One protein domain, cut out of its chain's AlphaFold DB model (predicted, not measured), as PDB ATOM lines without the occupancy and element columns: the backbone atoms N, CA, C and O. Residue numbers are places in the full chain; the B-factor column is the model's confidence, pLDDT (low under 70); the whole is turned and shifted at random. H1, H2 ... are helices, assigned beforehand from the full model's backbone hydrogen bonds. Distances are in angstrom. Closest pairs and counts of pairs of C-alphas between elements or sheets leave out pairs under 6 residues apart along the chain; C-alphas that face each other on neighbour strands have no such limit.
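AT A GLANCE: This is residues 52 to 122 of the 159 residues of an uncharacterized protein of Gonium pectorale (UniProt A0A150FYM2). Little regular structure is present: two helices, H1 and the shorter H2, are set in an elongated, loose frame of loops, with the last residue of H2 coming near the middle of H1. Residues 73 to 106, with no named element, loop out beyond the last residue of H1 and fold back to reach H2. The printed part has 71 residues with two named helices, H1 then H2, and no named strand; it is all helix by class, though under half of its residues are in named elements. It is loose, with a radius of gyration of the C-alphas of 14.3 A and spans of 43 by 23 by 20 A.

HOW THE PARTS SIT: H1, residues 57 to 72, and H2, residues 107 to 115, are close but not clearly touching. Their closest C-alphas, of Asn 64 and Glu 115, are 7.6 A apart. They run the same way at a steep tilt of 53 degrees. In H1 and H2, every O i to N i+4 pair is within hydrogen-bond range.

IN THESE COORDINATES: H1 measures 22.3 A from C-alpha 57 at (-13.706, -75.411, -22.233) to C-alpha 72. H2 measures 12.9 A and ends with C-alpha 115 at (-5.982, -76.743, -28.173).

THE WHOLE: The C-alphas farthest apart, of Ser 77 and Ala 103, are 43.7 A apart. The link from H1 to H2 is long, and residues 103 to 108 stand free. The printed part has no cut; residues 74 to 86 have pLDDT under 70.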
ATOM      1  N   GLY A  52     -18.363 -62.995 -32.084       93.25
ATOM      2  CA  GLY A  52     -18.778 -64.027 -31.137       93.25
ATOM      3  C   GLY A  52     -18.268 -63.790 -29.721       93.25
ATOM      4  O   GLY A  52     -17.694 -62.746 -29.408       93.25
ATOM      5  N   THR A  53     -18.487 -64.773 -28.855       94.75
ATOM      6  CA  THR A  53     -17.936 -64.819 -27.491       94.75
ATOM      7  C   THR A  53     -16.888 -65.923 -27.387       94.75
ATOM      8  O   THR A  53     -16.869 -66.834 -28.210       94.75
ATOM      9  N   ALA A  54     -16.020 -65.890 -26.376       94.62
ATOM     10  CA  ALA A  54     -15.155 -67.041 -26.105       94.62
ATOM     11  C   ALA A  54     -16.011 -68.290 -25.783       94.62
ATOM     12  O   ALA A  54     -17.045 -68.149 -25.117       94.62
ATOM     13  N   PRO A  55     -15.634 -69.491 -26.259       95.44
ATOM     14  CA  PRO A  55     -16.302 -70.725 -25.858       95.44
ATOM     15  C   PRO A  55     -15.968 -71.091 -24.409       95.44
ATOM     16  O   PRO A  55     -14.948 -70.669 -23.863       95.44
ATOM     17  N   SER A  56     -16.801 -71.938 -23.803       96.69
ATOM     18  CA  SER A  56     -16.388 -72.694 -22.622       96.69
ATOM     19  C   SER A  56     -15.351 -73.761 -23.004       96.69
ATOM     20  O   SER A  56     -15.237 -74.141 -24.170       96.69
ATOM     21  N   HIS A  57     -14.624 -74.287 -22.015       96.12
ATOM     22  CA  HIS A  57     -13.706 -75.411 -22.233       96.12
ATOM     23  C   HIS A  57     -14.412 -76.651 -22.798       96.12
ATOM     24  O   HIS A  57     -13.889 -77.287 -23.707       96.12
ATOM     25  N   GLU A  58     -15.613 -76.964 -22.304       97.75
ATOM     26  CA  GLU A  58     -16.425 -78.080 -22.802       97.75
ATOM     27  C   GLU A  58     -16.775 -77.900 -24.283       97.75
ATOM     28  O   GLU A  58     -16.562 -78.801 -25.091       97.75
ATOM     29  N   LEU A  59     -17.239 -76.705 -24.660       97.44
ATOM     30  CA  LEU A  59     -17.613 -76.417 -26.038       97.44
ATOM     31  C   LEU A  59     -16.397 -76.462 -26.974       97.44
ATOM     32  O   LEU A  59     -16.497 -76.984 -28.082       97.44
ATOM     33  N   LEU A  60     -15.236 -75.981 -26.515       98.00
ATOM     34  CA  LEU A  60     -13.979 -76.103 -27.253       98.00
ATOM     35  C   LEU A  60     -13.577 -77.573 -27.468       98.00
ATOM     36  O   LEU A  60     -13.171 -77.923 -28.576       98.00
ATOM     37  N   SER A  61     -13.731 -78.433 -26.452       97.81
ATOM     38  CA  SER A  61     -13.464 -79.877 -26.576       97.81
ATOM     39  C   SER A  61     -14.354 -80.511 -27.641       97.81
ATOM     40  O   SER A  61     -13.850 -81.138 -28.568       97.81
ATOM     41  N   ILE A  62     -15.666 -80.240 -27.586       97.94
ATOM     42  CA  ILE A  62     -16.645 -80.736 -28.565       97.94
ATOM     43  C   ILE A  62     -16.251 -80.337 -29.993       97.94
ATOM     44  O   ILE A  62     -16.357 -81.142 -30.920       97.94
ATOM     45  N   TRP A  63     -15.801 -79.094 -30.194       97.94
ATOM     46  CA  TRP A  63     -15.361 -78.616 -31.505       97.94
ATOM     47  C   TRP A  63     -14.131 -79.354 -32.008       97.94
ATOM     48  O   TRP A  63     -14.128 -79.825 -33.144       97.94
ATOM     49  N   ASN A  64     -13.107 -79.472 -31.166       97.69
ATOM     50  CA  ASN A  64     -11.868 -80.135 -31.537       97.69
ATOM     51  C   ASN A  64     -12.106 -81.618 -31.840       97.69
ATOM     52  O   ASN A  64     -11.600 -82.116 -32.841       97.69
ATOM     53  N   GLU A  65     -12.918 -82.306 -31.036       96.88
ATOM     54  CA  GLU A  65     -13.256 -83.719 -31.230       96.88
ATOM     55  C   GLU A  65     -13.989 -83.948 -32.556       96.88
ATOM     56  O   GLU A  65     -13.552 -84.759 -33.375       96.88
ATOM     57  N   ARG A  66     -15.068 -83.197 -32.822       95.31
ATOM     58  CA  ARG A  66     -15.862 -83.388 -34.049       95.31
ATOM     59  C   ARG A  66     -15.102 -82.998 -35.318       95.31
ATOM     60  O   ARG A  66     -15.274 -83.639 -36.352       95.31
ATOM     61  N   GLU A  67     -14.275 -81.952 -35.261       94.62
ATOM     62  CA  GLU A  67     -13.475 -81.500 -36.406       94.62
ATOM     63  C   GLU A  67     -12.305 -82.451 -36.675       94.62
ATOM     64  O   GLU A  67     -12.021 -82.745 -37.836       94.62
ATOM     65  N   SER A  68     -11.689 -83.011 -35.627       93.94
ATOM     66  CA  SER A  68     -10.678 -84.070 -35.758       93.94
ATOM     67  C   SER A  68     -11.278 -85.327 -36.378       93.94
ATOM     68  O   SER A  68     -10.758 -85.814 -37.379       93.94
ATOM     69  N   ALA A  69     -12.435 -85.779 -35.884       91.69
ATOM     70  CA  ALA A  69     -13.143 -86.926 -36.449       91.69
ATOM     71  C   ALA A  69     -13.507 -86.720 -37.932       91.69
ATOM     72  O   ALA A  69     -13.413 -87.651 -38.732       91.69
ATOM     73  N   LEU A  70     -13.877 -85.494 -38.327       88.31
ATOM     74  CA  LEU A  70     -14.152 -85.149 -39.724       88.31
ATOM     75  C   LEU A  70     -12.897 -85.243 -40.608       88.31
ATOM     76  O   LEU A  70     -12.983 -85.701 -41.748       88.31
ATOM     77  N   VAL A  71     -11.742 -84.803 -40.102       87.69
ATOM     78  CA  VAL A  71     -10.459 -84.868 -40.821       87.69
ATOM     79  C   VAL A  71      -9.955 -86.312 -40.931       87.69
ATOM     80  O   VAL A  71      -9.512 -86.723 -42.007       87.69
ATOM     81  N   GLU A  72     -10.041 -87.087 -39.848       87.25
ATOM     82  CA  GLU A  72      -9.604 -88.487 -39.786       87.25
ATOM     83  C   GLU A  72     -10.490 -89.409 -40.623       87.25
ATOM     84  O   GLU A  72      -9.989 -90.228 -41.393       87.25
ATOM     85  N   GLY A  73     -11.810 -89.241 -40.531       77.75
ATOM     86  CA  GLY A  73     -12.800 -90.102 -41.173       77.75
ATOM     87  C   GLY A  73     -12.934 -89.945 -42.691       77.75
ATOM     88  O   GLY A  73     -13.950 -90.381 -43.219       77.75
ATOM     89  N   ARG A  74     -11.971 -89.292 -43.369       58.69
ATOM     90  CA  ARG A  74     -11.935 -88.940 -44.808       58.69
ATOM     91  C   ARG A  74     -13.169 -89.384 -45.615       58.69
ATOM     92  O   ARG A  74     -13.198 -90.475 -46.174       58.69
ATOM     93  N   GLY A  75     -14.116 -88.460 -45.770       54.00
ATOM     94  CA  GLY A  75     -15.089 -88.473 -46.863       54.00
ATOM     95  C   GLY A  75     -16.309 -89.358 -46.634       54.00
ATOM     96  O   GLY A  75     -16.454 -90.407 -47.255       54.00
ATOM     97  N   GLY A  76     -17.282 -88.862 -45.864       54.28
ATOM     98  CA  GLY A  76     -18.668 -89.227 -46.160       54.28
ATOM     99  C   GLY A  76     -18.952 -88.987 -47.652       54.28
ATOM    100  O   GLY A  76     -18.348 -88.103 -48.262       54.28
ATOM    101  N   SER A  77     -19.881 -89.744 -48.237       55.41
ATOM    102  CA  SER A  77     -20.295 -89.710 -49.655       55.41
ATOM    103  C   SER A  77     -20.876 -88.369 -50.151       55.41
ATOM    104  O   SER A  77     -21.533 -88.308 -51.189       55.41
ATOM    105  N   GLY A  78     -20.671 -87.285 -49.405       63.44
ATOM    106  CA  GLY A  78     -21.086 -85.939 -49.753       63.44
ATOM    107  C   GLY A  78     -20.178 -85.285 -50.792       63.44
ATOM    108  O   GLY A  78     -19.137 -85.807 -51.185       63.44
ATOM    109  N   LEU A  79     -20.572 -84.081 -51.204       62.50
ATOM    110  CA  LEU A  79     -19.931 -83.305 -52.268       62.50
ATOM    111  C   LEU A  79     -18.403 -83.176 -52.100       62.50
ATOM    112  O   LEU A  79     -17.661 -83.235 -53.077       62.50
ATOM    113  N   ALA A  80     -17.922 -83.070 -50.860       60.47
ATOM    114  CA  ALA A  80     -16.500 -82.953 -50.562       60.47
ATOM    115  C   ALA A  80     -15.681 -84.222 -50.863       60.47
ATOM    116  O   ALA A  80     -14.471 -84.110 -50.969       60.47
ATOM    117  N   GLY A  81     -16.298 -85.399 -51.017       60.44
ATOM    118  CA  GLY A  81     -15.615 -86.629 -51.441       60.44
ATOM    119  C   GLY A  81     -15.450 -86.769 -52.960       60.44
ATOM    120  O   GLY A  81     -14.690 -87.623 -53.406       60.44
ATOM    121  N   VAL A  82     -16.152 -85.947 -53.752       60.38
ATOM    122  CA  VAL A  82     -16.165 -86.009 -55.229       60.38
ATOM    123  C   VAL A  82     -15.443 -84.815 -55.861       60.38
ATOM    124  O   VAL A  82     -14.852 -84.950 -56.929       60.38
ATOM    125  N   LEU A  83     -15.467 -83.648 -55.213       64.94
ATOM    126  CA  LEU A  83     -14.719 -82.472 -55.665       64.94
ATOM    127  C   LEU A  83     -13.229 -82.591 -55.316       64.94
ATOM    128  O   LEU A  83     -12.862 -83.290 -54.369       64.94
ATOM    129  N   HIS A  84     -12.369 -81.876 -56.053       61.66
ATOM    130  CA  HIS A  84     -10.933 -81.833 -55.764       61.66
ATOM    131  C   HIS A  84     -10.729 -81.398 -54.301       61.66
ATOM    132  O   HIS A  84     -11.167 -80.321 -53.877       61.66
ATOM    133  N   THR A  85     -10.169 -82.303 -53.498       59.19
ATOM    134  CA  THR A  85     -10.396 -82.312 -52.050       59.19
ATOM    135  C   THR A  85      -9.518 -81.291 -51.342       59.19
ATOM    136  O   THR A  85      -8.294 -81.307 -51.445       59.19
ATOM    137  N   ARG A  86     -10.172 -80.415 -50.584       68.00
ATOM    138  CA  ARG A  86      -9.567 -79.468 -49.640       68.00
ATOM    139  C   ARG A  86      -9.599 -80.062 -48.226       68.00
ATOM    140  O   ARG A  86     -10.388 -80.980 -47.992       68.00
ATOM    141  N   PRO A  87      -8.802 -79.552 -47.267       79.94
ATOM    142  CA  PRO A  87      -8.977 -79.915 -45.862       79.94
ATOM    143  C   PRO A  87     -10.428 -79.664 -45.427       79.94
ATOM    144  O   PRO A  87     -10.933 -78.554 -45.588       79.94
ATOM    145  N   LEU A  88     -11.105 -80.692 -44.904       85.50
ATOM    146  CA  LEU A  88     -12.510 -80.596 -44.476       85.50
ATOM    147  C   LEU A  88     -12.684 -79.696 -43.243       85.50
ATOM    148  O   LEU A  88     -13.707 -79.035 -43.092       85.50
ATOM    149  N   ALA A  89     -11.663 -79.655 -42.390       90.56
ATOM    150  CA  ALA A  89     -11.496 -78.706 -41.301       90.56
ATOM    151  C   ALA A  89      -9.996 -78.430 -41.106       90.56
ATOM    152  O   ALA A  89      -9.151 -79.197 -41.576       90.56
ATOM    153  N   LEU A  90      -9.666 -77.335 -40.418       92.69
ATOM    154  CA  LEU A  90      -8.304 -77.058 -39.965       92.69
ATOM    155  C   LEU A  90      -8.254 -77.183 -38.446       92.69
ATOM    156  O   LEU A  90      -8.902 -76.409 -37.741       92.69
ATOM    157  N   LEU A  91      -7.462 -78.143 -37.978       95.94
ATOM    158  CA  LEU A  91      -7.241 -78.414 -36.560       95.94
ATOM    159  C   LEU A  91      -6.427 -77.281 -35.895       95.94
ATOM    160  O   LEU A  91      -5.896 -76.413 -36.609       95.94
ATOM    161  N   PRO A  92      -6.345 -77.250 -34.549       97.31
ATOM    162  CA  PRO A  92      -5.461 -76.332 -33.837       97.31
ATOM    163  C   PRO A  92      -4.042 -76.326 -34.419       97.31
ATOM    164  O   PRO A  92      -3.483 -77.367 -34.758       97.31
ATOM    165  N   GLU A  93      -3.477 -75.129 -34.567       96.19
ATOM    166  CA  GLU A  93      -2.159 -74.907 -35.162       96.19
ATOM    167  C   GLU A  93      -1.430 -73.839 -34.340       96.19
ATOM    168  O   GLU A  93      -1.770 -72.655 -34.446       96.19
ATOM    169  N   PRO A  94      -0.439 -74.232 -33.517       95.94
ATOM    170  CA  PRO A  94       0.339 -73.284 -32.731       95.94
ATOM    171  C   PRO A  94       1.108 -72.275 -33.588       95.94
ATOM    172  O   PRO A  94       1.330 -71.137 -33.167       95.94
ATOM    173  N   LYS A  95       1.527 -72.654 -34.802       95.12
ATOM    174  CA  LYS A  95       2.303 -71.775 -35.676       95.12
ATOM    175  C   LYS A  95       1.476 -70.560 -36.098       95.12
ATOM    176  O   LYS A  95       0.552 -70.649 -36.903       95.12
ATOM    177  N   GLY A  96       1.882 -69.390 -35.607       93.19
ATOM    178  CA  GLY A  96       1.211 -68.121 -35.895       93.19
ATOM    179  C   GLY A  96      -0.026 -67.855 -35.032       93.19
ATOM    180  O   GLY A  96      -0.760 -66.912 -35.325       93.19
ATOM    181  N   ALA A  97      -0.261 -68.648 -33.980       95.75
ATOM    182  CA  ALA A  97      -1.308 -68.372 -33.004       95.75
ATOM    183  C   ALA A  97      -1.017 -67.072 -32.233       95.75
ATOM    184  O   ALA A  97       0.107 -66.822 -31.795       95.75
ATOM    185  N   LEU A  98      -2.051 -66.250 -32.042       95.56
ATOM    186  CA  LEU A  98      -1.995 -65.010 -31.267       95.56
ATOM    187  C   LEU A  98      -3.009 -65.109 -30.124       95.56
ATOM    188  O   LEU A  98      -4.214 -65.054 -30.357       95.56
ATOM    189  N   LEU A  99      -2.518 -65.274 -28.893       95.38
ATOM    190  CA  LEU A  99      -3.331 -65.611 -27.712       95.38
ATOM    191  C   LEU A  99      -3.580 -64.423 -26.765       95.38
ATOM    192  O   LEU A  99      -3.864 -64.614 -25.583       95.38
ATOM    193  N   GLY A 100      -3.477 -63.193 -27.272       94.62
ATOM    194  CA  GLY A 100      -3.691 -61.980 -26.481       94.62
ATOM    195  C   GLY A 100      -2.673 -61.846 -25.348       94.62
ATOM    196  O   GLY A 100      -1.472 -61.838 -25.603       94.62
ATOM    197  N   ASP A 101      -3.162 -61.764 -24.111       95.31
ATOM    198  CA  ASP A 101      -2.348 -61.496 -22.916       95.31
ATOM    199  C   ASP A 101      -1.558 -62.718 -22.405       95.31
ATOM    200  O   ASP A 101      -0.818 -62.626 -21.424       95.31
ATOM    201  N   VAL A 102      -1.694 -63.883 -23.047       95.88
ATOM    202  CA  VAL A 102      -0.905 -65.069 -22.696       95.88
ATOM    203  C   VAL A 102       0.540 -64.867 -23.150       95.88
ATOM    204  O   VAL A 102       0.816 -64.773 -24.347       95.88
ATOM    205  N   ALA A 103       1.468 -64.844 -22.191       95.06
ATOM    206  CA  ALA A 103       2.889 -64.638 -22.456       95.06
ATOM    207  C   ALA A 103       3.432 -65.665 -23.475       95.06
ATOM    208  O   ALA A 103       3.276 -66.870 -23.233       95.06
ATOM    209  N   PRO A 104       4.081 -65.220 -24.572       92.31
ATOM    210  CA  PRO A 104       4.741 -66.106 -25.532       92.31
ATOM    211  C   PRO A 104       5.724 -67.070 -24.858       92.31
ATOM    212  O   PRO A 104       6.288 -66.749 -23.812       92.31
ATOM    213  N   ASP A 105       5.895 -68.261 -25.438       90.06
ATOM    214  CA  ASP A 105       6.815 -69.322 -24.986       90.06
ATOM    215  C   ASP A 105       6.589 -69.855 -23.555       90.06
ATOM    216  O   ASP A 105       7.328 -70.712 -23.071       90.06
ATOM    217  N   SER A 106       5.536 -69.405 -22.866       96.06
ATOM    218  CA  SER A 106       5.164 -69.948 -21.562       96.06
ATOM    219  C   SER A 106       4.553 -71.355 -21.686       96.06
ATOM    220  O   SER A 106       3.937 -71.682 -22.707       96.06
ATOM    221  N   PRO A 107       4.609 -72.189 -20.628       96.25
ATOM    222  CA  PRO A 107       3.910 -73.477 -20.620       96.25
ATOM    223  C   PRO A 107       2.403 -73.344 -20.898       96.25
ATOM    224  O   PRO A 107       1.805 -74.189 -21.564       96.25
ATOM    225  N   ALA A 108       1.790 -72.255 -20.420       96.50
ATOM    226  CA  ALA A 108       0.390 -71.945 -20.684       96.50
ATOM    227  C   ALA A 108       0.145 -71.637 -22.167       96.50
ATOM    228  O   ALA A 108      -0.835 -72.125 -22.725       96.50
ATOM    229  N   TRP A 109       1.043 -70.885 -22.807       96.88
ATOM    230  CA  TRP A 109       0.967 -70.599 -24.238       96.88
ATOM    231  C   TRP A 109       1.024 -71.882 -25.059       96.88
ATOM    232  O   TRP A 109       0.142 -72.102 -25.880       96.88
ATOM    233  N   GLY A 110       1.994 -72.762 -24.786       96.06
ATOM    234  CA  GLY A 110       2.136 -74.033 -25.505       96.06
ATOM    235  C   GLY A 110       0.885 -74.908 -25.409       96.06
ATOM    236  O   GLY A 110       0.410 -75.423 -26.420       96.06
ATOM    237  N   ARG A 111       0.298 -75.009 -24.208       96.31
ATOM    238  CA  ARG A 111      -0.957 -75.740 -23.989       96.31
ATOM    239  C   ARG A 111      -2.126 -75.110 -24.755       96.31
ATOM    240  O   ARG A 111      -2.800 -75.807 -25.500       96.31
ATOM    241  N   ILE A 112      -2.352 -73.802 -24.591       96.88
ATOM    242  CA  ILE A 112      -3.497 -73.104 -25.197       96.88
ATOM    243  C   ILE A 112      -3.378 -73.095 -26.725       96.88
ATOM    244  O   ILE A 112      -4.354 -73.361 -27.416       96.88
ATOM    245  N   ALA A 113      -2.190 -72.836 -27.273       96.94
ATOM    246  CA  ALA A 113      -1.960 -72.816 -28.715       96.94
ATOM    247  C   ALA A 113      -2.199 -74.193 -29.362       96.94
ATOM    248  O   ALA A 113      -2.616 -74.258 -30.516       96.94
ATOM    249  N   GLY A 114      -1.964 -75.279 -28.616       96.69
ATOM    250  CA  GLY A 114      -2.215 -76.651 -29.061       96.69
ATOM    251  C   GLY A 114      -3.685 -77.081 -29.042       96.69
ATOM    252  O   GLY A 114      -4.035 -78.025 -29.741       96.69
ATOM    253  N   GLU A 115      -4.552 -76.402 -28.284       96.94
ATOM    254  CA  GLU A 115      -5.982 -76.743 -28.173       96.94
ATOM    255  C   GLU A 115      -6.916 -75.666 -28.754       96.94
ATOM    256  O   GLU A 115      -8.101 -75.921 -28.964       96.94
ATOM    257  N   ALA A 116      -6.422 -74.455 -29.021       96.75
ATOM    258  CA  ALA A 116      -7.242 -73.352 -29.509       96.75
ATOM    259  C   ALA A 116      -7.761 -73.615 -30.934       96.75
ATOM    260  O   ALA A 116      -6.997 -73.712 -31.898       96.75
ATOM    261  N   ALA A 117      -9.086 -73.669 -31.073       97.69
ATOM    262  CA  ALA A 117      -9.747 -73.871 -32.355       97.69
ATOM    263  C   ALA A 117      -9.478 -72.712 -33.331       97.69
ATOM    264  O   ALA A 117      -9.452 -71.534 -32.963       97.69
ATOM    265  N   ARG A 118      -9.353 -73.038 -34.622       97.44
ATOM    266  CA  ARG A 118      -9.201 -72.045 -35.696       97.44
ATOM    267  C   ARG A 118     -10.470 -71.201 -35.840       97.44
ATOM    268  O   ARG A 118     -11.588 -71.701 -35.703       97.44
ATOM    269  N   THR A 119     -10.310 -69.934 -36.214       97.25
ATOM    270  CA  THR A 119     -11.411 -68.963 -36.363       97.25
ATOM    271  C   THR A 119     -12.113 -69.012 -37.727       97.25
ATOM    272  O   THR A 119     -12.797 -68.062 -38.089       97.25
ATOM    273  N   ILE A 120     -11.904 -70.073 -38.517       95.44
ATOM    274  CA  ILE A 120     -12.392 -70.175 -39.902       95.44
ATOM    275  C   ILE A 120     -13.900 -70.449 -39.971       95.44
ATOM    276  O   ILE A 120     -14.578 -69.718 -40.692       95.44
ATOM    277  N   PRO A 121     -14.456 -71.457 -39.271       95.94
ATOM    278  CA  PRO A 121     -15.894 -71.685 -39.300       95.94
ATOM    279  C   PRO A 121     -16.616 -70.869 -38.221       95.94
ATOM    280  O   PRO A 121     -16.111 -70.667 -37.111       95.94
ATOM    281  N   GLY A 122     -17.839 -70.447 -38.535       96.38
ATOM    282  CA  GLY A 122     -18.827 -70.084 -37.525       96.38
ATOM    283  C   GLY A 122     -19.265 -71.319 -36.733       96.38
ATOM    284  O   GLY A 122     -19.347 -72.420 -37.278       96.38
TER     285      GLY A 122